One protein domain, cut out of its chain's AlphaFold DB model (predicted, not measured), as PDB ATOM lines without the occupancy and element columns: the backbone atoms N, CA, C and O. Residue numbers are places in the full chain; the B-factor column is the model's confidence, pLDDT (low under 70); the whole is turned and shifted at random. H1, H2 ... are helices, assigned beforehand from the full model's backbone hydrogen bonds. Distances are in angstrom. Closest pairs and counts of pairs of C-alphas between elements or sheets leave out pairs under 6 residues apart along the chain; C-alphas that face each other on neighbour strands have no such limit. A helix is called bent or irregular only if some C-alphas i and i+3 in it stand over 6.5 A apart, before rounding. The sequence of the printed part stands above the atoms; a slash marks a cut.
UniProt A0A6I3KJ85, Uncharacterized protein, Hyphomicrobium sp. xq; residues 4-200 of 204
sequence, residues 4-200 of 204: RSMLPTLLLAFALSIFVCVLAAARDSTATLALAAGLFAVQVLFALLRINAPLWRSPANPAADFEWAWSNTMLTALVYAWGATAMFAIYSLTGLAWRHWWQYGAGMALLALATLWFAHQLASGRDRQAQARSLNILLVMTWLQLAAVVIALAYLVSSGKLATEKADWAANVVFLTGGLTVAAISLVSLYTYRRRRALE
ATOM      1  N   ARG A   4      -7.326  52.330  91.833       90.75
ATOM      2  CA  ARG A   4      -7.679  51.068  91.157       90.75
ATOM      3  C   ARG A   4      -7.608  51.173  89.633       90.75
ATOM      4  O   ARG A   4      -7.101  50.265  88.990       90.75
ATOM      5  N   SER A   5      -8.054  52.296  89.068       91.81
ATOM      6  CA  SER A   5      -8.020  52.517  87.614       91.81
ATOM      7  C   SER A   5      -6.601  52.637  87.043       91.81
ATOM      8  O   SER A   5      -6.380  52.334  85.877       91.81
ATOM      9  N   MET A   6      -5.632  53.053  87.863       95.44
ATOM     10  CA  MET A   6      -4.238  53.255  87.446       95.44
ATOM     11  C   MET A   6      -3.332  52.081  87.831       95.44
ATOM     12  O   MET A   6      -2.189  52.020  87.371       95.44
ATOM     13  N   LEU A   7      -3.836  51.137  88.634       95.56
ATOM     14  CA  LEU A   7      -3.079  50.003  89.158       95.56
ATOM     15  C   LEU A   7      -2.326  49.215  88.070       95.56
ATOM     16  O   LEU A   7      -1.138  48.983  88.277       95.56
ATOM     17  N   PRO A   8      -2.911  48.867  86.903       97.56
ATOM     18  CA  PRO A   8      -2.173  48.126  85.877       97.56
ATOM     19  C   PRO A   8      -0.922  48.868  85.393       97.56
ATOM     20  O   PRO A   8       0.156  48.286  85.311       97.56
ATOM     21  N   THR A   9      -1.039  50.176  85.143       97.69
ATOM     22  CA  THR A   9       0.097  51.002  84.699       97.69
ATOM     23  C   THR A   9       1.151  51.175  85.791       97.69
ATOM     24  O   THR A   9       2.343  51.174  85.500       97.69
ATOM     25  N   LEU A  10       0.723  51.269  87.055       98.12
ATOM     26  CA  LEU A  10       1.618  51.358  88.206       98.12
ATOM     27  C   LEU A  10       2.387  50.051  88.427       98.12
ATOM     28  O   LEU A  10       3.589  50.096  88.661       98.12
ATOM     29  N   LEU A  11       1.722  48.896  88.311       98.38
ATOM     30  CA  LEU A  11       2.358  47.581  88.426       98.38
ATOM     31  C   LEU A  11       3.310  47.299  87.261       98.38
ATOM     32  O   LEU A  11       4.380  46.733  87.472       98.38
ATOM     33  N   LEU A  12       2.963  47.735  86.049       98.38
ATOM     34  CA  LEU A  12       3.865  47.641  84.903       98.38
ATOM     35  C   LEU A  12       5.123  48.495  85.118       98.38
ATOM     36  O   LEU A  12       6.232  47.992  84.966       98.38
ATOM     37  N   ALA A  13       4.965  49.761  85.524       98.56
ATOM     38  CA  ALA A  13       6.093  50.642  85.834       98.56
ATOM     39  C   ALA A  13       6.946  50.094  86.991       98.56
ATOM     40  O   ALA A  13       8.174  50.140  86.929       98.56
ATOM     41  N   PHE A  14       6.305  49.522  88.013       98.69
ATOM     42  CA  PHE A  14       6.973  48.819  89.104       98.69
ATOM     43  C   PHE A  14       7.854  47.694  88.555       98.69
ATOM     44  O   PHE A  14       9.066  47.731  88.740       98.69
ATOM     45  N   ALA A  15       7.282  46.731  87.826       98.62
ATOM     46  CA  ALA A  15       8.013  45.561  87.341       98.62
ATOM     47  C   ALA A  15       9.147  45.938  86.374       98.62
ATOM     48  O   ALA A  15      10.271  45.462  86.526       98.62
ATOM     49  N   LEU A  16       8.874  46.839  85.422       98.69
ATOM     50  CA  LEU A  16       9.874  47.315  84.466       98.69
ATOM     51  C   LEU A  16      11.019  48.053  85.161       98.69
ATOM     52  O   LEU A  16      12.178  47.804  84.840       98.69
ATOM     53  N   SER A  17      10.720  48.925  86.128       98.75
ATOM     54  CA  SER A  17      11.774  49.643  86.851       98.75
ATOM     55  C   SER A  17      12.669  48.695  87.645       98.75
ATOM     56  O   SER A  17      13.883  48.833  87.569       98.75
ATOM     57  N   ILE A  18      12.111  47.684  88.325       98.75
ATOM     58  CA  ILE A  18      12.898  46.661  89.033       98.75
ATOM     59  C   ILE A  18      13.805  45.905  88.061       98.75
ATOM     60  O   ILE A  18      15.002  45.775  88.316       98.75
ATOM     61  N   PHE A  19      13.257  45.452  86.931       98.69
ATOM     62  CA  PHE A  19      14.021  44.739  85.910       98.69
ATOM     63  C   PHE A  19      15.193  45.579  85.382       98.69
ATOM     64  O   PHE A  19      16.332  45.111  85.356       98.69
ATOM     65  N   VAL A  20      14.943  46.842  85.022       98.69
ATOM     66  CA  VAL A  20      15.992  47.748  84.532       98.69
ATOM     67  C   VAL A  20      17.003  48.080  85.631       98.69
ATOM     68  O   VAL A  20      18.195  48.100  85.343       98.69
ATOM     69  N   CYS A  21      16.578  48.273  86.883       98.62
ATOM     70  CA  CYS A  21      17.484  48.500  88.011       98.62
ATOM     71  C   CYS A  21      18.456  47.330  88.219       98.62
ATOM     72  O   CYS A  21      19.645  47.568  88.417       98.62
ATOM     73  N   VAL A  22      17.984  46.081  88.129       98.56
ATOM     74  CA  VAL A  22      18.844  44.887  88.226       98.56
ATOM     75  C   VAL A  22      19.850  44.846  87.074       98.56
ATOM     76  O   VAL A  22      21.044  44.678  87.312       98.56
ATOM     77  N   LEU A  23      19.401  45.064  85.833       98.44
ATOM     78  CA  LEU A  23      20.294  45.100  84.668       98.44
ATOM     79  C   LEU A  23      21.307  46.250  84.728       98.44
ATOM     80  O   LEU A  23      22.437  46.095  84.269       98.44
ATOM     81  N   ALA A  24      20.904  47.405  85.253       97.94
ATOM     82  CA  ALA A  24      21.765  48.565  85.421       97.94
ATOM     83  C   ALA A  24      22.826  48.315  86.497       97.94
ATOM     84  O   ALA A  24      23.997  48.600  86.266       97.94
ATOM     85  N   ALA A  25      22.431  47.730  87.629       97.06
ATOM     86  CA  ALA A  25      23.341  47.339  88.699       97.06
ATOM     87  C   ALA A  25      24.353  46.277  88.248       97.06
ATOM     88  O   ALA A  25      25.533  46.409  88.540       97.06
ATOM     89  N   ALA A  26      23.929  45.279  87.466       96.88
ATOM     90  CA  ALA A  26      24.828  44.266  86.904       96.88
ATOM     91  C   ALA A  26      25.860  44.825  85.900       96.88
ATOM     92  O   ALA A  26      26.792  44.118  85.527       96.88
ATOM     93  N   ARG A  27      25.671  46.063  85.428       96.44
ATOM     94  CA  ARG A  27      26.557  46.771  84.491       96.44
ATOM     95  C   ARG A  27      27.205  48.010  85.115       96.44
ATOM     96  O   ARG A  27      27.683  48.862  84.370       96.44
ATOM     97  N   ASP A  28      27.115  48.162  86.437       94.75
ATOM     98  CA  ASP A  28      27.620  49.322  87.183       94.75
ATOM     99  C   ASP A  28      27.154  50.682  86.616       94.75
ATOM    100  O   ASP A  28      27.845  51.696  86.672       94.75
ATOM    101  N   SER A  29      25.941  50.729  86.052       96.12
ATOM    102  CA  SER A  29      25.397  51.925  85.405       96.12
ATOM    103  C   SER A  29      24.475  52.701  86.342       96.12
ATOM    104  O   SER A  29      23.247  52.551  86.313       96.12
ATOM    105  N   THR A  30      25.053  53.592  87.150       95.19
ATOM    106  CA  THR A  30      24.290  54.444  88.080       95.19
ATOM    107  C   THR A  30      23.251  55.309  87.372       95.19
ATOM    108  O   THR A  30      22.121  55.419  87.846       95.19
ATOM    109  N   ALA A  31      23.592  55.871  86.209       96.19
ATOM    110  CA  ALA A  31      22.682  56.713  85.435       96.19
ATOM    111  C   ALA A  31      21.431  55.949  84.971       96.19
ATOM    112  O   ALA A  31      20.314  56.445  85.115       96.19
ATOM    113  N   THR A  32      21.596  54.719  84.470       98.06
ATOM    114  CA  THR A  32      20.471  53.890  84.011       98.06
ATOM    115  C   THR A  32      19.569  53.488  85.178       98.06
ATOM    116  O   THR A  32      18.345  53.535  85.056       98.06
ATOM    117  N   LEU A  33      20.162  53.150  86.328       98.12
ATOM    118  CA  LEU A  33      19.414  52.821  87.542       98.12
ATOM    119  C   LEU A  33      18.615  54.035  88.042       98.12
ATOM    120  O   LEU A  33      17.419  53.920  88.308       98.12
ATOM    121  N   ALA A  34      19.252  55.207  88.109       97.75
ATOM    122  CA  ALA A  34      18.606  56.453  88.509       97.75
ATOM    123  C   ALA A  34      17.468  56.847  87.562       97.75
ATOM    124  O   ALA A  34      16.406  57.260  88.027       97.75
ATOM    125  N   LEU A  35      17.642  56.663  86.250       98.44
ATOM    126  CA  LEU A  35      16.587  56.909  85.270       98.44
ATOM    127  C   LEU A  35      15.394  55.965  85.475       98.44
ATOM    128  O   LEU A  35      14.256  56.425  85.508       98.44
ATOM    129  N   ALA A  36      15.634  54.665  85.656       98.62
ATOM    130  CA  ALA A  36      14.571  53.684  85.882       98.62
ATOM    131  C   ALA A  36      13.778  53.969  87.167       98.62
ATOM    132  O   ALA A  36      12.545  53.980  87.152       98.62
ATOM    133  N   ALA A  37      14.484  54.257  88.264       98.75
ATOM    134  CA  ALA A  37      13.878  54.661  89.525       98.75
ATOM    135  C   ALA A  37      13.090  55.973  89.376       98.75
ATOM    136  O   ALA A  37      11.942  56.070  89.817       98.75
ATOM    137  N   GLY A  38      13.678  56.971  88.713       98.56
ATOM    138  CA  GLY A  38      13.059  58.271  88.469       98.56
ATOM    139  C   GLY A  38      11.781  58.172  87.637       98.56
ATOM    140  O   GLY A  38      10.782  58.798  87.979       98.56
ATOM    141  N   LEU A  39      11.762  57.343  86.590       98.62
ATOM    142  CA  LEU A  39      10.566  57.115  85.770       98.62
ATOM    143  C   LEU A  39       9.441  56.436  86.562       98.62
ATOM    144  O   LEU A  39       8.280  56.826  86.426       98.62
ATOM    145  N   PHE A  40       9.767  55.475  87.434       98.81
ATOM    146  CA  PHE A  40       8.787  54.904  88.361       98.81
ATOM    147  C   PHE A  40       8.215  55.972  89.305       98.81
ATOM    148  O   PHE A  40       6.993  56.089  89.434       98.81
ATOM    149  N   ALA A  41       9.075  56.799  89.907       98.75
ATOM    150  CA  ALA A  41       8.649  57.906  90.757       98.75
ATOM    151  C   ALA A  41       7.735  58.886  90.007       98.75
ATOM    152  O   ALA A  41       6.660  59.221  90.500       98.75
ATOM    153  N   VAL A  42       8.097  59.292  88.786       98.62
ATOM    154  CA  VAL A  42       7.267  60.163  87.937       98.62
ATOM    155  C   VAL A  42       5.893  59.544  87.683       98.62
ATOM    156  O   VAL A  42       4.889  60.245  87.809       98.62
ATOM    157  N   GLN A  43       5.811  58.241  87.398       98.44
ATOM    158  CA  GLN A  43       4.530  57.558  87.204       98.44
ATOM    159  C   GLN A  43       3.664  57.573  88.476       98.44
ATOM    160  O   GLN A  43       2.456  57.816  88.408       98.44
ATOM    161  N   VAL A  44       4.270  57.365  89.649       98.62
ATOM    162  CA  VAL A  44       3.583  57.461  90.947       98.62
ATOM    163  C   VAL A  44       3.093  58.888  91.210       98.62
ATOM    164  O   VAL A  44       1.938  59.080  91.594       98.62
ATOM    165  N   LEU A  45       3.929  59.899  90.967       98.50
ATOM    166  CA  LEU A  45       3.571  61.310  91.147       98.50
ATOM    167  C   LEU A  45       2.488  61.759  90.162       98.50
ATOM    168  O   LEU A  45       1.588  62.517  90.525       98.50
ATOM    169  N   PHE A  46       2.510  61.250  88.934       98.25
ATOM    170  CA  PHE A  46       1.441  61.475  87.970       98.25
ATOM    171  C   PHE A  46       0.109  60.906  88.473       98.25
ATOM    172  O   PHE A  46      -0.905  61.609  88.452       98.25
ATOM    173  N   ALA A  47       0.104  59.675  88.996       98.06
ATOM    174  CA  ALA A  47      -1.087  59.078  89.601       98.06
ATOM    175  C   ALA A  47      -1.577  59.884  90.817       98.06
ATOM    176  O   ALA A  47      -2.769  60.182  90.928       98.06
ATOM    177  N   LEU A  48      -0.656  60.310  91.686       97.75
ATOM    178  CA  LEU A  48      -0.934  61.162  92.843       97.75
ATOM    179  C   LEU A  48      -1.651  62.457  92.433       97.75
ATOM    180  O   LEU A  48      -2.685  62.805  93.011       97.75
ATOM    181  N   LEU A  49      -1.147  63.152  91.411       97.12
ATOM    182  CA  LEU A  49      -1.763  64.375  90.894       97.12
ATOM    183  C   LEU A  49      -3.121  64.100  90.239       97.12
ATOM    184  O   LEU A  49      -4.065  64.855  90.464       97.12
ATOM    185  N   ARG A  50      -3.271  63.003  89.488       95.81
ATOM    186  CA  ARG A  50      -4.555  62.591  88.885       95.81
ATOM    187  C   ARG A  50      -5.640  62.306  89.929       95.81
ATOM    188  O   ARG A  50      -6.817  62.537  89.646       95.81
ATOM    189  N   ILE A  51      -5.259  61.826  91.114       93.75
ATOM    190  CA  ILE A  51      -6.168  61.619  92.252       93.75
ATOM    191  C   ILE A  51      -6.518  62.953  92.919       93.75
ATOM    192  O   ILE A  51      -7.691  63.240  93.141       93.75
ATOM    193  N   ASN A  52      -5.513  63.775  93.240       93.88
ATOM    194  CA  ASN A  52      -5.689  64.904  94.158       93.88
ATOM    195  C   ASN A  52      -6.046  66.227  93.462       93.88
ATOM    196  O   ASN A  52      -6.834  67.001  94.001       93.88
ATOM    197  N   ALA A  53      -5.538  66.493  92.254       93.69
ATOM    198  CA  ALA A  53      -5.754  67.771  91.571       93.69
ATOM    199  C   ALA A  53      -7.237  68.110  91.306       93.69
ATOM    200  O   ALA A  53      -7.615  69.270  91.502       93.69
ATOM    201  N   PRO A  54      -8.112  67.153  90.929       91.31
ATOM    202  CA  PRO A  54      -9.545  67.426  90.810       91.31
ATOM    203  C   PRO A  54     -10.185  67.839  92.144       91.31
ATOM    204  O   PRO A  54     -11.020  68.740  92.174       91.31
ATOM    205  N   LEU A  55      -9.751  67.243  93.260       89.25
ATOM    206  CA  LEU A  55     -10.292  67.513  94.602       89.25
ATOM    207  C   LEU A  55      -9.979  68.921  95.100       89.25
ATOM    208  O   LEU A  55     -10.660  69.427  95.990       89.25
ATOM    209  N   TRP A  56      -8.938  69.539  94.546       89.75
ATOM    210  CA  TRP A  56      -8.567  70.908  94.864       89.75
ATOM    211  C   TRP A  56      -9.490  71.912  94.173       89.75
ATOM    212  O   TRP A  56      -9.783  72.963  94.731       89.75
ATOM    213  N   ARG A  57      -9.967  71.607  92.966       86.88
ATOM    214  CA  ARG A  57     -10.793  72.533  92.176       86.88
ATOM    215  C   ARG A  57     -12.282  72.413  92.486       86.88
ATOM    216  O   ARG A  57     -13.007  73.384  92.315       86.88
ATOM    217  N   SER A  58     -12.723  71.245  92.943       80.75
ATOM    218  CA  SER A  58     -14.130  70.996  93.246       80.75
ATOM    219  C   SER A  58     -14.516  71.470  94.653       80.75
ATOM    220  O   SER A  58     -13.715  71.313  95.582       80.75
ATOM    221  N   PRO A  59     -15.750  71.973  94.851       74.69
ATOM    222  CA  PRO A  59     -16.271  72.268  96.184       74.69
ATOM    223  C   PRO A  59     -16.216  71.032  97.098       74.69
ATOM    224  O   PRO A  59     -16.134  69.882  96.636       74.69
ATOM    225  N   ALA A  60     -16.221  71.258  98.415       68.56
ATOM    226  CA  ALA A  60     -16.326  70.159  99.365       68.56
ATOM    227  C   ALA A  60     -17.651  69.436  99.140       68.56
ATOM    228  O   ALA A  60     -18.726  69.970  99.381       68.56
ATOM    229  N   ASN A  61     -17.552  68.205  98.657       65.38
ATOM    230  CA  ASN A  61     -18.648  67.261  98.689       65.38
ATOM    231  C   ASN A  61     -18.455  66.421  99.960       65.38
ATOM    232  O   ASN A  61     -17.449  65.707 100.028       65.38
ATOM    233  N   PRO A  62     -19.367  66.494 100.947       56.69
ATOM    234  CA  PRO A  62     -19.322  65.663 102.151       56.69
ATOM    235  C   PRO A  62     -19.346  64.158 101.853       56.69
ATOM    236  O   PRO A  62     -18.951  63.371 102.703       56.69
ATOM    237  N   ALA A  63     -19.804  63.767 100.657       52.84
ATOM    238  CA  ALA A  63     -19.819  62.394 100.157       52.84
ATOM    239  C   ALA A  63     -18.604  62.039  99.275       52.84
ATOM    240  O   ALA A  63     -18.483  60.897  98.841       52.84
ATOM    241  N   ALA A  64     -17.695  62.985  98.987       58.09
ATOM    242  CA  ALA A  64     -16.384  62.657  98.422       58.09
ATOM    243  C   ALA A  64     -15.513  62.116  99.559       58.09
ATOM    244  O   ALA A  64     -14.680  62.819 100.139       58.09
ATOM    245  N   ASP A  65     -15.841  60.871  99.883       68.06
ATOM    246  CA  ASP A  65     -15.327  60.038 100.947       68.06
ATOM    247  C   ASP A  65     -13.802  59.913 100.908       68.06
ATOM    248  O   ASP A  65     -13.109  60.264  99.949       68.06
ATOM    249  N   PHE A  66     -13.290  59.346 101.991       78.88
ATOM    250  CA  PHE A  66     -11.909  58.984 102.307       78.88
ATOM    251  C   PHE A  66     -11.147  58.182 101.221       78.88
ATOM    252  O   PHE A  66     -10.008  57.775 101.447       78.88
ATOM    253  N   GLU A  67     -11.715  57.973 100.031       86.62
ATOM    254  CA  GLU A  67     -11.111  57.301  98.877       86.62
ATOM    255  C   GLU A  67      -9.779  57.931  98.452       86.62
ATOM    256  O   GLU A  67      -8.845  57.215  98.085       86.62
ATOM    257  N   TRP A  68      -9.649  59.259  98.525       89.25
ATOM    258  CA  TRP A  68      -8.382  59.932  98.221       89.25
ATOM    259  C   TRP A  68      -7.301  59.585  99.252       89.25
ATOM    260  O   TRP A  68      -6.156  59.336  98.881       89.25
ATOM    261  N   ALA A  69      -7.672  59.503 100.534       90.81
ATOM    262  CA  ALA A  69      -6.762  59.150 101.617       90.81
ATOM    263  C   ALA A  69      -6.331  57.686 101.487       90.81
ATOM    264  O   ALA A  69      -5.140  57.383 101.570       90.81
ATOM    265  N   TRP A  70      -7.274  56.792 101.176       92.06
ATOM    266  CA  TRP A  70      -6.978  55.402 100.838       92.06
ATOM    267  C   TRP A  70      -6.040  55.304  99.630       92.06
ATOM    268  O   TRP A  70      -5.017  54.628  99.698       92.06
ATOM    269  N   SER A  71      -6.331  56.031  98.549       94.56
ATOM    270  CA  SER A  71      -5.527  56.012  97.321       94.56
ATOM    271  C   SER A  71      -4.098  56.506  97.559       94.56
ATOM    272  O   SER A  71      -3.152  55.858  97.117       94.56
ATOM    273  N   ASN A  72      -3.916  57.604  98.300       95.88
ATOM    274  CA  ASN A  72      -2.585  58.101  98.663       95.88
ATOM    275  C   ASN A  72      -1.848  57.111  99.580       95.88
ATOM    276  O   ASN A  72      -0.651  56.897  99.411       95.88
ATOM    277  N   THR A  73      -2.561  56.450 100.497       95.62
ATOM    278  CA  THR A  73      -1.999  55.383 101.343       95.62
ATOM    279  C   THR A  73      -1.526  54.201 100.489       95.62
ATOM    280  O   THR A  73      -0.435  53.679 100.706       95.62
ATOM    281  N   MET A  74      -2.281  53.821  99.453       97.31
ATOM    282  CA  MET A  74      -1.873  52.779  98.502       97.31
ATOM    283  C   MET A  74      -0.669  53.158  97.653       97.31
ATOM    284  O   MET A  74       0.210  52.322  97.457       97.31
ATOM    285  N   LEU A  75      -0.573  54.411  97.205       98.19
ATOM    286  CA  LEU A  75       0.631  54.900  96.532       98.19
ATOM    287  C   LEU A  75       1.855  54.823  97.455       98.19
ATOM    288  O   LEU A  75       2.896  54.327  97.037       98.19
ATOM    289  N   THR A  76       1.727  55.236  98.717       98.25
ATOM    290  CA  THR A  76       2.813  55.134  99.705       98.25
ATOM    291  C   THR A  76       3.242  53.683  99.934       98.25
ATOM    292  O   THR A  76       4.436  53.384  99.907       98.25
ATOM    293  N   ALA A  77       2.284  52.767 100.110       98.12
ATOM    294  CA  ALA A  77       2.568  51.342 100.271       98.12
ATOM    295  C   ALA A  77       3.303  50.769  99.052       98.12
ATOM    296  O   ALA A  77       4.272  50.029  99.209       98.12
ATOM    297  N   LEU A  78       2.875  51.148  97.844       98.62
ATOM    298  CA  LEU A  78       3.501  50.728  96.594       98.62
ATOM    299  C   LEU A  78       4.955  51.207  96.490       98.62
ATOM    300  O   LEU A  78       5.809  50.438  96.063       98.62
ATOM    301  N   VAL A  79       5.254  52.445  96.900       98.69
ATOM    302  CA  VAL A  79       6.627  52.981  96.878       98.69
ATOM    303  C   VAL A  79       7.531  52.243  97.866       98.69
ATOM    304  O   VAL A  79       8.661  51.905  97.516       98.69
ATOM    305  N   TYR A  80       7.047  51.933  99.071       98.62
ATOM    306  CA  TYR A  80       7.818  51.118 100.016       98.62
ATOM    307  C   TYR A  80       8.019  49.686  99.525       98.62
ATOM    308  O   TYR A  80       9.127  49.160  99.622       98.62
ATOM    309  N   ALA A  81       6.978  49.068  98.961       98.75
ATOM    310  CA  ALA A  81       7.084  47.745  98.356       98.75
ATOM    311  C   ALA A  81       8.110  47.752  97.216       98.75
ATOM    312  O   ALA A  81       8.938  46.853  97.135       98.75
ATOM    313  N   TRP A  82       8.115  48.803  96.393       98.81
ATOM    314  CA  TRP A  82       9.085  48.980  95.317       98.81
ATOM    315  C   TRP A  82      10.503  49.092  95.861       98.81
ATOM    316  O   TRP A  82      11.380  48.370  95.400       98.81
ATOM    317  N   GLY A  83      10.724  49.930  96.875       98.69
ATOM    318  CA  GLY A  83      12.038  50.075  97.498       98.69
ATOM    319  C   GLY A  83      12.536  48.758  98.091       98.69
ATOM    320  O   GLY A  83      13.683  48.375  97.872       98.69
ATOM    321  N   ALA A  84      11.662  48.018  98.779       98.75
ATOM    322  CA  ALA A  84      11.978  46.693  99.304       98.75
ATOM    323  C   ALA A  84      12.355  45.717  98.182       98.75
ATOM    324  O   ALA A  84      13.436  45.130  98.217       98.75
ATOM    325  N   THR A  85      11.506  45.579  97.161       98.75
ATOM    326  CA  THR A  85      11.762  44.694  96.020       98.75
ATOM    327  C   THR A  85      13.031  45.092  95.274       98.75
ATOM    328  O   THR A  85      13.800  44.207  94.919       98.75
ATOM    329  N   ALA A  86      13.300  46.385  95.090       98.50
ATOM    330  CA  ALA A  86      14.521  46.874  94.453       98.50
ATOM    331  C   ALA A  86      15.755  46.454  95.253       98.50
ATOM    332  O   ALA A  86      16.681  45.887  94.681       98.50
ATOM    333  N   MET A  87      15.743  46.653  96.574       98.12
ATOM    334  CA  MET A  87      16.840  46.232  97.449       98.12
ATOM    335  C   MET A  87      17.086  44.726  97.376       98.12
ATOM    336  O   MET A  87      18.216  44.304  97.148       98.12
ATOM    337  N   PHE A  88      16.042  43.912  97.540       98.50
ATOM    338  CA  PHE A  88      16.184  42.458  97.473       98.50
ATOM    339  C   PHE A  88      16.645  41.999  96.085       98.50
ATOM    340  O   PHE A  88      17.585  41.215  95.993       98.50
ATOM    341  N   ALA A  89      16.036  42.501  95.009       98.38
ATOM    342  CA  ALA A  89      16.366  42.098  93.645       98.38
ATOM    343  C   ALA A  89      17.788  42.510  93.239       98.38
ATOM    344  O   ALA A  89      18.544  41.667  92.771       98.38
ATOM    345  N   ILE A  90      18.182  43.772  93.452       98.38
ATOM    346  CA  ILE A  90      19.519  44.262  93.084       98.38
ATOM    347  C   ILE A  90      20.597  43.466  93.825       98.38
ATOM    348  O   ILE A  90      21.501  42.931  93.192       98.38
ATOM    349  N   TYR A  91      20.499  43.346  95.151       97.44
ATOM    350  CA  TYR A  91      21.571  42.757  95.958       97.44
ATOM    351  C   TYR A  91      21.564  41.221  96.004       97.44
ATOM    352  O   TYR A  91      22.549  40.635  96.440       97.44
ATOM    353  N   SER A  92      20.490  40.561  95.550       97.25
ATOM    354  CA  SER A  92      20.438  39.089  95.473       97.25
ATOM    355  C   SER A  92      20.715  38.545  94.069       97.25
ATOM    356  O   SER A  92      21.094  37.386  93.939       97.25
ATOM    357  N   LEU A  93      20.494  39.345  93.018       97.50
ATOM    358  CA  LEU A  93      20.609  38.909  91.617       97.50
ATOM    359  C   LEU A  93      21.829  39.494  90.890       97.50
ATOM    360  O   LEU A  93      22.020  39.218  89.708       97.50
ATOM    361  N   THR A  94      22.639  40.312  91.563       95.75
ATOM    362  CA  THR A  94      23.853  40.919  90.991       95.75
ATOM    363  C   THR A  94      25.076  40.646  91.870       95.75
ATOM    364  O   THR A  94      24.957  40.085  92.956       95.75
ATOM    365  N   GLY A  95      26.263  41.051  91.405       92.31
ATOM    366  CA  GLY A  95      27.511  40.946  92.170       92.31
ATOM    367  C   GLY A  95      27.686  42.003  93.271       92.31
ATOM    368  O   GLY A  95      28.701  41.980  93.967       92.31
ATOM    369  N   LEU A  96      26.742  42.938  93.441       93.19
ATOM    370  CA  LEU A  96      26.843  43.984  94.460       93.19
ATOM    371  C   LEU A  96      26.698  43.403  95.869       93.19
ATOM    372  O   LEU A  96      25.695  42.778  96.203       93.19
ATOM    373  N   ALA A  97      27.670  43.693  96.733       91.56
ATOM    374  CA  ALA A  97      27.692  43.208  98.106       91.56
ATOM    375  C   ALA A  97      27.707  44.366  99.111       91.56
ATOM    376  O   ALA A  97      28.717  45.038  99.306       91.56
ATOM    377  N   TRP A  98      26.592  44.568  99.814       94.62
ATOM    378  CA  TRP A  98      26.504  45.527 100.918       94.62
ATOM    379  C   TRP A  98      25.892  44.896 102.168       94.62
ATOM    380  O   TRP A  98      24.697  44.656 102.219       94.62
ATOM    381  N   ARG A  99      26.680  44.665 103.223       93.19
ATOM    382  CA  ARG A  99      26.288  43.872 104.413       93.19
ATOM    383  C   ARG A  99      24.881  44.137 104.979       93.19
ATOM    384  O   ARG A  99      24.256  43.222 105.507       93.19
ATOM    385  N   HIS A 100      24.401  45.374 104.902       93.75
ATOM    386  CA  HIS A 100      23.145  45.799 105.515       93.75
ATOM    387  C   HIS A 100      21.952  45.829 104.550       93.75
ATOM    388  O   HIS A 100      20.848  46.137 104.993       93.75
ATOM    389  N   TRP A 101      22.123  45.488 103.265       95.19
ATOM    390  CA  TRP A 101      21.078  45.628 102.238       95.19
ATOM    391  C   TRP A 101      19.747  44.979 102.649       95.19
ATOM    392  O   TRP A 101      18.683  45.573 102.460       95.19
ATOM    393  N   TRP A 102      19.805  43.807 103.288       96.00
ATOM    394  CA  TRP A 102      18.623  43.050 103.702       96.00
ATOM    395  C   TRP A 102      17.866  43.728 104.847       96.00
ATOM    396  O   TRP A 102      16.643  43.647 104.891       96.00
ATOM    397  N   GLN A 103      18.565  44.438 105.745       97.62
ATOM    398  CA  GLN A 103      17.950  45.155 106.868       97.62
ATOM    399  C   GLN A 103      17.111  46.321 106.353       97.62
ATOM    400  O   GLN A 103      15.968  46.506 106.767       97.62
ATOM    401  N   TYR A 104      17.657  47.072 105.397       95.62
ATOM    402  CA  TYR A 104      16.941  48.173 104.760       95.62
ATOM    403  C   TYR A 104      15.796  47.672 103.873       95.62
ATOM    404  O   TYR A 104      14.699  48.226 103.928       95.62
ATOM    405  N   GLY A 105      16.017  46.600 103.103       97.06
ATOM    406  CA  GLY A 105      14.965  45.949 102.319       97.06
ATOM    407  C   GLY A 105      13.803  45.466 103.194       97.06
ATOM    408  O   GLY A 105      12.647  45.781 102.912       97.06
ATOM    409  N   ALA A 106      14.100  44.770 104.295       98.12
ATOM    410  CA  ALA A 106      13.102  44.293 105.252       98.12
ATOM    411  C   ALA A 106      12.376  45.444 105.964       98.12
ATOM    412  O   ALA A 106      11.158  45.393 106.124       98.12
ATOM    413  N   GLY A 107      13.094  46.507 106.339       97.75
ATOM    414  CA  GLY A 107      12.495  47.709 106.920       97.75
ATOM    415  C   GLY A 107      11.475  48.359 105.982       97.75
ATOM    416  O   GLY A 107      10.359  48.665 106.399       97.75
ATOM    417  N   MET A 108      11.805  48.497 104.694       98.19
ATOM    418  CA  MET A 108      10.857  49.003 103.695       98.19
ATOM    419  C   MET A 108       9.678  48.051 103.473       98.19
ATOM    420  O   MET A 108       8.547  48.516 103.361       98.19
ATOM    421  N   ALA A 109       9.895  46.734 103.478       98.38
ATOM    422  CA  ALA A 109       8.805  45.762 103.383       98.38
ATOM    423  C   ALA A 109       7.839  45.882 104.573       98.38
ATOM    424  O   ALA A 109       6.622  45.893 104.387       98.38
ATOM    425  N   LEU A 110       8.367  46.049 105.789       98.06
ATOM    426  CA  LEU A 110       7.563  46.262 106.989       98.06
ATOM    427  C   LEU A 110       6.742  47.555 106.896       98.06
ATOM    428  O   LEU A 110       5.554  47.549 107.213       98.06
ATOM    429  N   LEU A 111       7.341  48.648 106.412       97.00
ATOM    430  CA  LEU A 111       6.630  49.910 106.184       97.00
ATOM    431  C   LEU A 111       5.538  49.770 105.114       97.00
ATOM    432  O   LEU A 111       4.445  50.314 105.287       97.00
ATOM    433  N   ALA A 112       5.787  49.005 104.048       98.00
ATOM    434  CA  ALA A 112       4.777  48.697 103.039       98.00
ATOM    435  C   ALA A 112       3.587  47.952 103.659       98.00
ATOM    436  O   ALA A 112       2.445  48.379 103.493       98.00
ATOM    437  N   LEU A 113       3.847  46.892 104.431       97.69
ATOM    438  CA  LEU A 113       2.819  46.100 105.111       97.69
ATOM    439  C   LEU A 113       2.034  46.922 106.139       97.69
ATOM    440  O   LEU A 113       0.806  46.853 106.161       97.69
ATOM    441  N   ALA A 114       2.710  47.742 106.945       94.88
ATOM    442  CA  ALA A 114       2.055  48.644 107.888       94.88
ATOM    443  C   ALA A 114       1.136  49.640 107.162       94.88
ATOM    444  O   ALA A 114      -0.003  49.866 107.569       94.88
ATOM    445  N   THR A 115       1.590  50.191 106.034       94.62
ATOM    446  CA  THR A 115       0.794  51.118 105.220       94.62
ATOM    447  C   THR A 115      -0.410  50.415 104.573       94.62
ATOM    448  O   THR A 115      -1.516  50.959 104.571       94.62
ATOM    449  N   LEU A 116      -0.238  49.181 104.080       95.06
ATOM    450  CA  LEU A 116      -1.333  48.338 103.577       95.06
ATOM    451  C   LEU A 116      -2.373  48.051 104.665       95.06
ATOM    452  O   LEU A 116      -3.572  48.181 104.416       95.06
ATOM    453  N   TRP A 117      -1.922  47.711 105.874       92.56
ATOM    454  CA  TRP A 117      -2.793  47.510 107.031       92.56
ATOM    455  C   TRP A 117      -3.634  48.760 107.298       92.56
ATOM    456  O   TRP A 117      -4.855  48.671 107.421       92.56
ATOM    457  N   PHE A 118      -3.019  49.945 107.347       88.44
ATOM    458  CA  PHE A 118      -3.758  51.193 107.553       88.44
ATOM    459  C   PHE A 118      -4.798  51.448 106.462       88.44
ATOM    460  O   PHE A 118      -5.923  51.840 106.768       88.44
ATOM    461  N   ALA A 119      -4.473  51.178 105.200       89.94
ATOM    462  CA  ALA A 119      -5.440  51.310 104.116       89.94
ATOM    463  C   ALA A 119      -6.618  50.337 104.258       89.94
ATOM    464  O   ALA A 119      -7.755  50.706 103.968       89.94
ATOM    465  N   HIS A 120      -6.366  49.113 104.730       88.75
ATOM    466  CA  HIS A 120      -7.425  48.155 105.034       88.75
ATOM    467  C   HIS A 120      -8.354  48.682 106.135       88.75
ATOM    468  O   HIS A 120      -9.573  48.650 105.974       88.75
ATOM    469  N   GLN A 121      -7.791  49.265 107.199       84.62
ATOM    470  CA  GLN A 121      -8.563  49.896 108.276       84.62
ATOM    471  C   GLN A 121      -9.377  51.107 107.794       84.62
ATOM    472  O   GLN A 121     -10.494  51.327 108.260       84.62
ATOM    473  N   LEU A 122      -8.851  51.891 106.845       82.62
ATOM    474  CA  LEU A 122      -9.606  52.979 106.214       82.62
ATOM    475  C   LEU A 122     -10.800  52.451 105.409       82.62
ATOM    476  O   LEU A 122     -11.872  53.049 105.449       82.62
ATOM    477  N   ALA A 123     -10.627  51.339 104.695       83.00
ATOM    478  CA  ALA A 123     -11.680  50.740 103.877       83.00
ATOM    479  C   ALA A 123     -12.768  50.030 104.706       83.00
ATOM    480  O   ALA A 123     -13.895  49.895 104.236       83.00
ATOM    481  N   SER A 124     -12.448  49.569 105.920       76.81
ATOM    482  CA  SER A 124     -13.363  48.799 106.776       76.81
ATOM    483  C   SER A 124     -14.227  49.648 107.719       76.81
ATOM    484  O   SER A 124     -15.175  49.126 108.310       76.81
ATOM    485  N   GLY A 125     -13.947  50.949 107.863       64.88
ATOM    486  CA  GLY A 125     -14.712  51.849 108.730       64.88
ATOM    487  C   GLY A 125     -16.157  52.023 108.251       64.88
ATOM    488  O   GLY A 125     -16.394  52.720 107.272       64.88
ATOM    489  N   ARG A 126     -17.122  51.407 108.949       61.34
ATOM    490  CA  ARG A 126     -18.563  51.457 108.613       61.34
ATOM    491  C   ARG A 126     -19.291  52.707 109.125       61.34
ATOM    492  O   ARG A 126     -20.394  52.981 108.670       61.34
ATOM    493  N   ASP A 127     -18.684  53.448 110.053       75.38
ATOM    494  CA  ASP A 127     -19.257  54.654 110.661       75.38
ATOM    495  C   ASP A 127     -18.366  55.886 110.411       75.38
ATOM    496  O   ASP A 127     -17.135  55.813 110.506       75.38
ATOM    497  N   ARG A 128     -18.992  57.035 110.129       72.38
ATOM    498  CA  ARG A 128     -18.330  58.319 109.834       72.38
ATOM    499  C   ARG A 128     -17.432  58.782 110.979       72.38
ATOM    500  O   ARG A 128     -16.372  59.355 110.731       72.38
ATOM    501  N   GLN A 129     -17.815  58.520 112.229       75.38
ATOM    502  CA  GLN A 129     -17.014  58.926 113.389       75.38
ATOM    503  C   GLN A 129     -15.725  58.103 113.519       75.38
ATOM    504  O   GLN A 129     -14.658  58.651 113.816       75.38
ATOM    505  N   ALA A 130     -15.796  56.800 113.236       76.25
ATOM    506  CA  ALA A 130     -14.623  55.932 113.176       76.25
ATOM    507  C   ALA A 130     -13.690  56.332 112.021       76.25
ATOM    508  O   ALA A 130     -12.477  56.406 112.213       76.25
ATOM    509  N   GLN A 131     -14.243  56.680 110.855       74.81
ATOM    510  CA  GLN A 131     -13.463  57.152 109.706       74.81
ATOM    511  C   GLN A 131     -12.746  58.483 109.984       74.81
ATOM    512  O   GLN A 131     -11.559  58.613 109.680       74.81
ATOM    513  N   ALA A 132     -13.411  59.449 110.630       78.69
ATOM    514  CA  ALA A 132     -12.785  60.711 111.031       78.69
ATOM    515  C   ALA A 132     -11.609  60.492 112.002       78.69
ATOM    516  O   ALA A 132     -10.553  61.116 111.863       78.69
ATOM    517  N   ARG A 133     -11.753  59.559 112.955       82.75
ATOM    518  CA  ARG A 133     -10.664  59.165 113.863       82.75
ATOM    519  C   ARG A 133      -9.501  58.526 113.101       82.75
ATOM    520  O   ARG A 133      -8.360  58.937 113.306       82.75
ATOM    521  N   SER A 134      -9.780  57.571 112.214       81.75
ATOM    522  CA  SER A 134      -8.762  56.917 111.378       81.75
ATOM    523  C   SER A 134      -8.007  57.919 110.510       81.75
ATOM    524  O   SER A 134      -6.789  57.822 110.378       81.75
ATOM    525  N   LEU A 135      -8.697  58.923 109.971       82.06
ATOM    526  CA  LEU A 135      -8.065  59.968 109.180       82.06
ATOM    527  C   LEU A 135      -7.174  60.887 110.032       82.06
ATOM    528  O   LEU A 135      -6.073  61.219 109.605       82.06
ATOM    529  N   ASN A 136      -7.584  61.250 111.250       85.12
ATOM    530  CA  ASN A 136      -6.718  62.008 112.162       85.12
ATOM    531  C   ASN A 136      -5.442  61.232 112.516       85.12
ATOM    532  O   ASN A 136      -4.351  61.800 112.480       85.12
ATOM    533  N   ILE A 137      -5.560  59.930 112.794       86.44
ATOM    534  CA  ILE A 137      -4.400  59.056 113.025       86.44
ATOM    535  C   ILE A 137      -3.505  59.029 111.782       86.44
ATOM    536  O   ILE A 137      -2.295  59.229 111.896       86.44
ATOM    537  N   LEU A 138      -4.091  58.856 110.594       87.62
ATOM    538  CA  LEU A 138      -3.356  58.848 109.329       87.62
ATOM    539  C   LEU A 138      -2.574  60.148 109.113       87.62
ATOM    540  O   LEU A 138      -1.446  60.101 108.635       87.62
ATOM    541  N   LEU A 139      -3.122  61.302 109.487       87.56
ATOM    542  CA  LEU A 139      -2.427  62.586 109.364       87.56
ATOM    543  C   LEU A 139      -1.226  62.700 110.293       87.56
ATOM    544  O   LEU A 139      -0.177  63.175 109.862       87.56
ATOM    545  N   VAL A 140      -1.366  62.259 111.544       90.94
ATOM    546  CA  VAL A 140      -0.238  62.220 112.486       90.94
ATOM    547  C   VAL A 140       0.854  61.307 111.934       90.94
ATOM    548  O   VAL A 140       2.011  61.714 111.866       90.94
ATOM    549  N   MET A 141       0.486  60.118 111.447       90.50
ATOM    550  CA  MET A 141       1.432  59.196 110.813       90.50
ATOM    551  C   MET A 141       2.079  59.805 109.563       90.50
ATOM    552  O   MET A 141       3.287  59.697 109.388       90.50
ATOM    553  N   THR A 142       1.308  60.510 108.731       92.88
ATOM    554  CA  THR A 142       1.804  61.185 107.518       92.88
ATOM    555  C   THR A 142       2.837  62.259 107.860       92.88
ATOM    556  O   THR A 142       3.864  62.356 107.186       92.88
ATOM    557  N   TRP A 143       2.607  63.043 108.919       94.19
ATOM    558  CA  TRP A 143       3.571  64.029 109.416       94.19
ATOM    559  C   TRP A 143       4.843  63.383 109.955       94.19
ATOM    560  O   TRP A 143       5.937  63.809 109.587       94.19
ATOM    561  N   LEU A 144       4.714  62.350 110.792       93.50
ATOM    562  CA  LEU A 144       5.863  61.621 111.335       93.50
ATOM    563  C   LEU A 144       6.699  60.992 110.219       93.50
ATOM    564  O   LEU A 144       7.922  61.098 110.222       93.50
ATOM    565  N   GLN A 145       6.038  60.395 109.232       93.75
ATOM    566  CA  GLN A 145       6.687  59.811 108.070       93.75
ATOM    567  C   GLN A 145       7.392  60.867 107.219       93.75
ATOM    568  O   GLN A 145       8.528  60.652 106.807       93.75
ATOM    569  N   LEU A 146       6.756  62.019 106.980       95.38
ATOM    570  CA  LEU A 146       7.390  63.129 106.271       95.38
ATOM    571  C   LEU A 146       8.640  63.614 107.012       95.38
ATOM    572  O   LEU A 146       9.685  63.772 106.389       95.38
ATOM    573  N   ALA A 147       8.558  63.799 108.331       95.88
ATOM    574  CA  ALA A 147       9.698  64.205 109.146       95.88
ATOM    575  C   ALA A 147      10.834  63.172 109.083       95.88
ATOM    576  O   ALA A 147      11.973  63.534 108.798       95.88
ATOM    577  N   ALA A 148      10.522  61.886 109.270       93.06
ATOM    578  CA  ALA A 148      11.502  60.804 109.197       93.06
ATOM    579  C   ALA A 148      12.204  60.754 107.830       93.06
ATOM    580  O   ALA A 148      13.429  60.655 107.767       93.06
ATOM    581  N   VAL A 149      11.446  60.882 106.738       94.75
ATOM    582  CA  VAL A 149      11.990  60.905 105.375       94.75
ATOM    583  C   VAL A 149      12.859  62.136 105.140       94.75
ATOM    584  O   VAL A 149      13.951  62.000 104.600       94.75
ATOM    585  N   VAL A 150      12.431  63.326 105.569       94.94
ATOM    586  CA  VAL A 150      13.230  64.556 105.430       94.94
ATOM    587  C   VAL A 150      14.555  64.436 106.183       94.94
ATOM    588  O   VAL A 150      15.597  64.769 105.625       94.94
ATOM    589  N   ILE A 151      14.539  63.908 107.411       95.12
ATOM    590  CA  ILE A 151      15.756  63.674 108.203       95.12
ATOM    591  C   ILE A 151      16.671  62.666 107.498       95.12
ATOM    592  O   ILE A 151      17.869  62.916 107.353       95.12
ATOM    593  N   ALA A 152      16.119  61.549 107.017       92.25
ATOM    594  CA  ALA A 152      16.884  60.523 106.315       92.25
ATOM    595  C   ALA A 152      17.511  61.051 105.014       92.25
ATOM    596  O   ALA A 152      18.683  60.786 104.745       92.25
ATOM    597  N   LEU A 153      16.766  61.834 104.229       93.38
ATOM    598  CA  LEU A 153      17.265  62.464 103.005       93.38
ATOM    599  C   LEU A 153      18.335  63.517 103.304       93.38
ATOM    600  O   LEU A 153      19.363  63.541 102.629       93.38
ATOM    601  N   ALA A 154      18.139  64.347 104.331       92.31
ATOM    602  CA  ALA A 154      19.132  65.331 104.753       92.31
ATOM    603  C   ALA A 154      20.447  64.655 105.163       92.31
ATOM    604  O   ALA A 154      21.514  65.105 104.753       92.31
ATOM    605  N   TYR A 155      20.376  63.545 105.905       92.12
ATOM    606  CA  TYR A 155      21.541  62.728 106.250       92.12
ATOM    607  C   TYR A 155      22.207  62.099 105.016       92.12
ATOM    608  O   TYR A 155      23.433  62.113 104.885       92.12
ATOM    609  N   LEU A 156      21.417  61.556 104.084       89.94
ATOM    610  CA  LEU A 156      21.935  60.955 102.852       89.94
ATOM    611  C   LEU A 156      22.718  61.975 102.011       89.94
ATOM    612  O   LEU A 156      23.807  61.665 101.533       89.94
ATOM    613  N   VAL A 157      22.186  63.191 101.868       89.12
ATOM    614  CA  VAL A 157      22.837  64.278 101.122       89.12
ATOM    615  C   VAL A 157      24.064  64.805 101.870       89.12
ATOM    616  O   VAL A 157      25.125  64.948 101.267       89.12
ATOM    617  N   SER A 158      23.960  65.056 103.180       88.25
ATOM    618  CA  SER A 158      25.049  65.657 103.966       88.25
ATOM    619  C   SER A 158      26.235  64.720 104.198       88.25
ATOM    620  O   SER A 158      27.363  65.182 104.336       88.25
ATOM    621  N   SER A 159      26.012  63.404 104.194       84.38
ATOM    622  CA  SER A 159      27.075  62.403 104.354       84.38
ATOM    623  C   SER A 159      27.951  62.212 103.110       84.38
ATOM    624  O   SER A 159      28.880  61.405 103.144       84.38
ATOM    625  N   GLY A 160      27.659  62.901 101.998       79.94
ATOM    626  CA  GLY A 160      28.409  62.778 100.742       79.94
ATOM    627  C   GLY A 160      28.261  61.415 100.055       79.94
ATOM    628  O   GLY A 160      28.913  61.161  99.045       79.94
ATOM    629  N   LYS A 161      27.381  60.542 100.561       77.94
ATOM    630  CA  LYS A 161      27.174  59.172 100.063       77.94
ATOM    631  C   LYS A 161      26.738  59.101  98.602       77.94
ATOM    632  O   LYS A 161      26.996  58.104  97.935       77.94
ATOM    633  N   LEU A 162      26.098  60.158  98.106       76.50
ATOM    634  CA  LEU A 162      25.685  60.272  96.706       76.50
ATOM    635  C   LEU A 162      26.866  60.466  95.741       76.50
ATOM    636  O   LEU A 162      26.701  60.227  94.551       76.50
ATOM    637  N   ALA A 163      28.036  60.877  96.239       75.06
ATOM    638  CA  ALA A 163      29.237  61.122  95.440       75.06
ATOM    639  C   ALA A 163      30.289  60.001  95.555       75.06
ATOM    640  O   ALA A 163      31.345  60.090  94.937       75.06
ATOM    641  N   THR A 164      30.037  58.960  96.358       70.94
ATOM    642  CA  THR A 164      30.994  57.866  96.589       70.94
ATOM    643  C   THR A 164      30.556  56.569  95.913       70.94
ATOM    644  O   THR A 164      29.449  56.100  96.164       70.94
ATOM    645  N   GLU A 165      31.456  55.925  95.165       70.06
ATOM    646  CA  GLU A 165      31.251  54.624  94.491       70.06
ATOM    647  C   GLU A 165      31.350  53.417  95.446       70.06
ATOM    648  O   GLU A 165      31.934  52.377  95.149       70.06
ATOM    649  N   LYS A 166      30.811  53.547  96.658       84.62
ATOM    650  CA  LYS A 166      30.755  52.430  97.606       84.62
ATOM    651  C   LYS A 166      29.693  51.424  97.163       84.62
ATOM    652  O   LYS A 166      28.764  51.757  96.438       84.62
ATOM    653  N   ALA A 167      29.777  50.195  97.669       85.81
ATOM    654  CA  ALA A 167      28.825  49.130  97.337       85.81
ATOM    655  C   ALA A 167      27.351  49.438  97.717       85.81
ATOM    656  O   ALA A 167      26.439  48.706  97.328       85.81
ATOM    657  N   ASP A 168      27.090  50.515  98.468       90.31
ATOM    658  CA  ASP A 168      25.753  51.029  98.783       90.31
ATOM    659  C   ASP A 168      25.216  52.052  97.759       90.31
ATOM    660  O   ASP A 168      24.122  52.579  97.955       90.31
ATOM    661  N   TRP A 169      25.920  52.315  96.648       94.44
ATOM    662  CA  TRP A 169      25.505  53.309  95.646       94.44
ATOM    663  C   TRP A 169      24.093  53.046  95.102       94.44
ATOM    664  O   TRP A 169      23.280  53.967  95.012       94.44
ATOM    665  N   ALA A 170      23.765  51.784  94.797       95.75
ATOM    666  CA  ALA A 170      22.457  51.412  94.263       95.75
ATOM    667  C   ALA A 170      21.351  51.639  95.306       95.75
ATOM    668  O   ALA A 170      20.299  52.198  94.991       95.75
ATOM    669  N   ALA A 171      21.621  51.287  96.568       96.06
ATOM    670  CA  ALA A 171      20.723  51.565  97.682       96.06
ATOM    671  C   ALA A 171      20.489  53.071  97.867       96.06
ATOM    672  O   ALA A 171      19.351  53.487  98.072       96.06
ATOM    673  N   ASN A 172      21.524  53.905  97.725       95.81
ATOM    674  CA  ASN A 172      21.398  55.360  97.849       95.81
ATOM    675  C   ASN A 172      20.439  55.944  96.801       95.81
ATOM    676  O   ASN A 172      19.628  56.809  97.134       95.81
ATOM    677  N   VAL A 173      20.468  55.443  95.561       96.50
ATOM    678  CA  VAL A 173      19.518  55.856  94.514       96.50
ATOM    679  C   VAL A 173      18.088  55.429  94.855       96.50
ATOM    680  O   VAL A 173      17.156  56.226  94.702       96.50
ATOM    681  N   VAL A 174      17.903  54.204  95.361       97.69
ATOM    682  CA  VAL A 174      16.594  53.700  95.814       97.69
ATOM    683  C   VAL A 174      16.056  54.543  96.974       97.69
ATOM    684  O   VAL A 174      14.903  54.973  96.926       97.69
ATOM    685  N   PHE A 175      16.880  54.845  97.981       97.00
ATOM    686  CA  PHE A 175      16.486  55.661  99.135       97.00
ATOM    687  C   PHE A 175      16.165  57.099  98.752       97.00
ATOM    688  O   PHE A 175      15.152  57.629  99.206       97.00
ATOM    689  N   LEU A 176      16.987  57.722  97.906       96.81
ATOM    690  CA  LEU A 176      16.747  59.080  97.432       96.81
ATOM    691  C   LEU A 176      15.418  59.154  96.677       96.81
ATOM    692  O   LEU A 176      14.555  59.967  97.003       96.81
ATOM    693  N   THR A 177      15.228  58.266  95.703       98.06
ATOM    694  CA  THR A 177      14.050  58.286  94.830       98.06
ATOM    695  C   THR A 177      12.776  57.916  95.585       98.06
ATOM    696  O   THR A 177      11.768  58.626  95.505       98.06
ATOM    697  N   GLY A 178      12.819  56.835  96.368       98.00
ATOM    698  CA  GLY A 178      11.700  56.406  97.202       98.00
ATOM    699  C   GLY A 178      11.350  57.450  98.260       98.00
ATOM    700  O   GLY A 178      10.184  57.812  98.402       98.00
ATOM    701  N   GLY A 179      12.359  58.003  98.939       97.94
ATOM    702  CA  GLY A 179      12.191  59.052  99.943       97.94
ATOM    703  C   GLY A 179      11.542  60.309  99.368       97.94
ATOM    704  O   GLY A 179      10.524  60.759  99.886       97.94
ATOM    705  N   LEU A 180      12.053  60.846  98.258       98.31
ATOM    706  CA  LEU A 180      11.456  62.022  97.609       98.31
ATOM    707  C   LEU A 180      10.006  61.770  97.179       98.31
ATOM    708  O   LEU A 180       9.143  62.627  97.376       98.31
ATOM    709  N   THR A 181       9.716  60.580  96.649       98.62
ATOM    710  CA  THR A 181       8.357  60.205  96.236       98.62
ATOM    711  C   THR A 181       7.412  60.137  97.435       98.62
ATOM    712  O   THR A 181       6.326  60.715  97.399       98.62
ATOM    713  N   VAL A 182       7.829  59.491  98.528       98.44
ATOM    714  CA  VAL A 182       7.056  59.431  99.776       98.44
ATOM    715  C   VAL A 182       6.835  60.827 100.357       98.44
ATOM    716  O   VAL A 182       5.712  61.152 100.738       98.44
ATOM    717  N   ALA A 183       7.866  61.675 100.393       98.25
ATOM    718  CA  ALA A 183       7.743  63.046 100.878       98.25
ATOM    719  C   ALA A 183       6.705  63.836 100.064       98.25
ATOM    720  O   ALA A 183       5.849  64.510 100.640       98.25
ATOM    721  N   ALA A 184       6.722  63.701  98.737       98.50
ATOM    722  CA  ALA A 184       5.743  64.331  97.858       98.50
ATOM    723  C   ALA A 184       4.315  63.805  98.096       98.50
ATOM    724  O   ALA A 184       3.384  64.608  98.191       98.50
ATOM    725  N   ILE A 185       4.129  62.487  98.260       98.25
ATOM    726  CA  ILE A 185       2.822  61.904  98.608       98.25
ATOM    727  C   ILE A 185       2.327  62.450  99.951       98.25
ATOM    728  O   ILE A 185       1.160  62.844 100.052       98.25
ATOM    729  N   SER A 186       3.192  62.529 100.964       97.69
ATOM    730  CA  SER A 186       2.844  63.090 102.271       97.69
ATOM    731  C   SER A 186       2.432  64.558 102.170       97.69
ATOM    732  O   SER A 186       1.372  64.930 102.671       97.69
ATOM    733  N   LEU A 187       3.211  65.391 101.475       97.81
ATOM    734  CA  LEU A 187       2.903  66.813 101.284       97.81
ATOM    735  C   LEU A 187       1.576  67.021 100.552       97.81
ATOM    736  O   LEU A 187       0.746  67.817 100.992       97.81
ATOM    737  N   VAL A 188       1.340  66.273  99.472       96.69
ATOM    738  CA  VAL A 188       0.074  66.319  98.732       96.69
ATOM    739  C   VAL A 188      -1.088  65.855  99.605       96.69
ATOM    740  O   VAL A 188      -2.131  66.502  99.610       96.69
ATOM    741  N   SER A 189      -0.918  64.791 100.388       94.44
ATOM    742  CA  SER A 189      -1.960  64.292 101.296       94.44
ATOM    743  C   SER A 189      -2.337  65.330 102.351       94.44
ATOM    744  O   SER A 189      -3.522  65.583 102.578       94.44
ATOM    745  N   LEU A 190      -1.341  65.984 102.952       94.19
ATOM    746  CA  LEU A 190      -1.538  67.057 103.927       94.19
ATOM    747  C   LEU A 190      -2.200  68.284 103.296       94.19
ATOM    748  O   LEU A 190      -3.115  68.864 103.882       94.19
ATOM    749  N   TYR A 191      -1.773  68.669 102.093       93.88
ATOM    750  CA  TYR A 191      -2.372  69.772 101.349       93.88
ATOM    751  C   TYR A 191      -3.842  69.495 101.014       93.88
ATOM    752  O   TYR A 191      -4.707  70.321 101.314       93.88
ATOM    753  N   THR A 192      -4.135  68.314 100.459       91.69
ATOM    754  CA  THR A 192      -5.503  67.875 100.160       91.69
ATOM    755  C   THR A 192      -6.349  67.897 101.424       91.69
ATOM    756  O   THR A 192      -7.406  68.522 101.423       91.69
ATOM    757  N   TYR A 193      -5.872  67.325 102.531       88.69
ATOM    758  CA  TYR A 193      -6.606  67.345 103.795       88.69
ATOM    759  C   TYR A 193      -6.956  68.764 104.265       88.69
ATOM    760  O   TYR A 193      -8.125  69.061 104.518       88.69
ATOM    761  N   ARG A 194      -5.960  69.659 104.353       88.06
ATOM    762  CA  ARG A 194      -6.163  71.037 104.836       88.06
ATOM    763  C   ARG A 194      -7.163  71.789 103.966       88.06
ATOM    764  O   ARG A 194      -8.042  72.466 104.493       88.06
ATOM    765  N   ARG A 195      -7.063  71.632 102.644       87.75
ATOM    766  CA  ARG A 195      -7.973  72.272 101.690       87.75
ATOM    767  C   ARG A 195      -9.401  71.752 101.818       87.75
ATOM    768  O   ARG A 195     -10.331  72.543 101.758       87.75
ATOM    769  N   ARG A 196      -9.585  70.444 102.020       83.56
ATOM    770  CA  ARG A 196     -10.919  69.849 102.195       83.56
ATOM    771  C   ARG A 196     -11.571  70.287 103.504       83.56
ATOM    772  O   ARG A 196     -12.739  70.646 103.478       83.56
ATOM    773  N   ARG A 197     -10.808  70.357 104.599       79.56
ATOM    774  CA  ARG A 197     -11.304  70.836 105.900       79.56
ATOM    775  C   ARG A 197     -11.710  72.311 105.879       79.56
ATOM    776  O   ARG A 197     -12.702  72.671 106.492       79.56
ATOM    777  N   ALA A 198     -10.976  73.162 105.159       80.25
ATOM    778  CA  ALA A 198     -11.313  74.584 105.030       80.25
ATOM    779  C   ALA A 198     -12.623  74.846 104.261       80.25
ATOM    780  O   ALA A 198     -13.185  75.930 104.363       80.25
ATOM    781  N   LEU A 199     -13.086  73.873 103.472       74.69
ATOM    782  CA  LEU A 199     -14.308  73.960 102.674       74.69
ATOM    783  C   LEU A 199     -15.526  73.331 103.375       74.69
ATOM    784  O   LEU A 199     -16.628  73.392 102.832       74.69
ATOM    785  N   GLU A 200     -15.355  72.715 104.552       68.38
ATOM    786  CA  GLU A 200     -16.486  72.261 105.364       68.38
ATOM    787  C   GLU A 200     -17.177  73.484 105.989       68.38
ATOM    788  O   GLU A 200     -16.510  74.272 106.663       68.38
TER     789      GLU A 200
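AT A GLANCE: This is residues 4 to 200 of the 204 residues of an uncharacterized protein of Hyphomicrobium sp. xq (UniProt A0A6I3KJ85). Six long helices make an elongated up-and-down bundle, each running against the one before it, in three layers of two: H3 and H6 in the middle, H1 and H2 on one side, H4 and H5 on the other. H5 runs obliquely to H6, and H4 and H5 meet along a part of their length. The printed part has 197 residues, with helices H1 to H6 in chain order and no named strand: all helix. It is compact, with a radius of gyration of the C-alphas of 17.6 A and spans of 54 by 31 by 27 A.

IN THESE COORDINATES: H5, the longest, is residues 128 to 158, 44.4 A, from C-alpha 128 at (-18.330, 58.319, 109.834). H6 is residues 169 to 198, 43.5 A, ending at C-alpha 198 at (-11.313, 74.584, 105.030). H4 is residues 101 to 124, H3 67 to 93, H2 30 to 57 and H1 4 to 25. H1 is irregular, C-alphas 5 and 8 being 7.5 A apart; H2 is only just irregular, with 6.9 A between C-alphas 51 and 54 and a kink of 30 degrees near residue 51.

HOW THE PARTS SIT: H5 and H6, a hairpin, touch at a steep tilt of 37 degrees, only just past shallow; their closest C-alphas, Leu 146 and Ala 183, are 5.4 A apart. H5 touches H4 with residues 131 to 138 alone, closest at C-alphas 134 and 122, 6.5 A. H3, the hub, touches H1, H2, H4 and H6; its closest C-alphas to H4 are Ala 84 and Gly 105, 4.3 A apart. H2 touches H6, the same way at a shallow tilt of 5 degrees, closest at C-alphas 41 and 181, 5.9 A. H1 and H2 touch, closest at C-alphas 21 and 33, 4.8 A; H1 and H5 are apart. Every O i to N i+4 pair is within hydrogen-bond range in H3, H4, H5 and H6; H1 has 16 of 18, H2 21 of 24.

THE WHOLE: The farthest C-alphas, Gly 95 and Glu 200, are 55.6 A apart. The printed part has no cut and no long link. The pLDDT is under 70 at residues 60 to 65, 125 to 126 and 200.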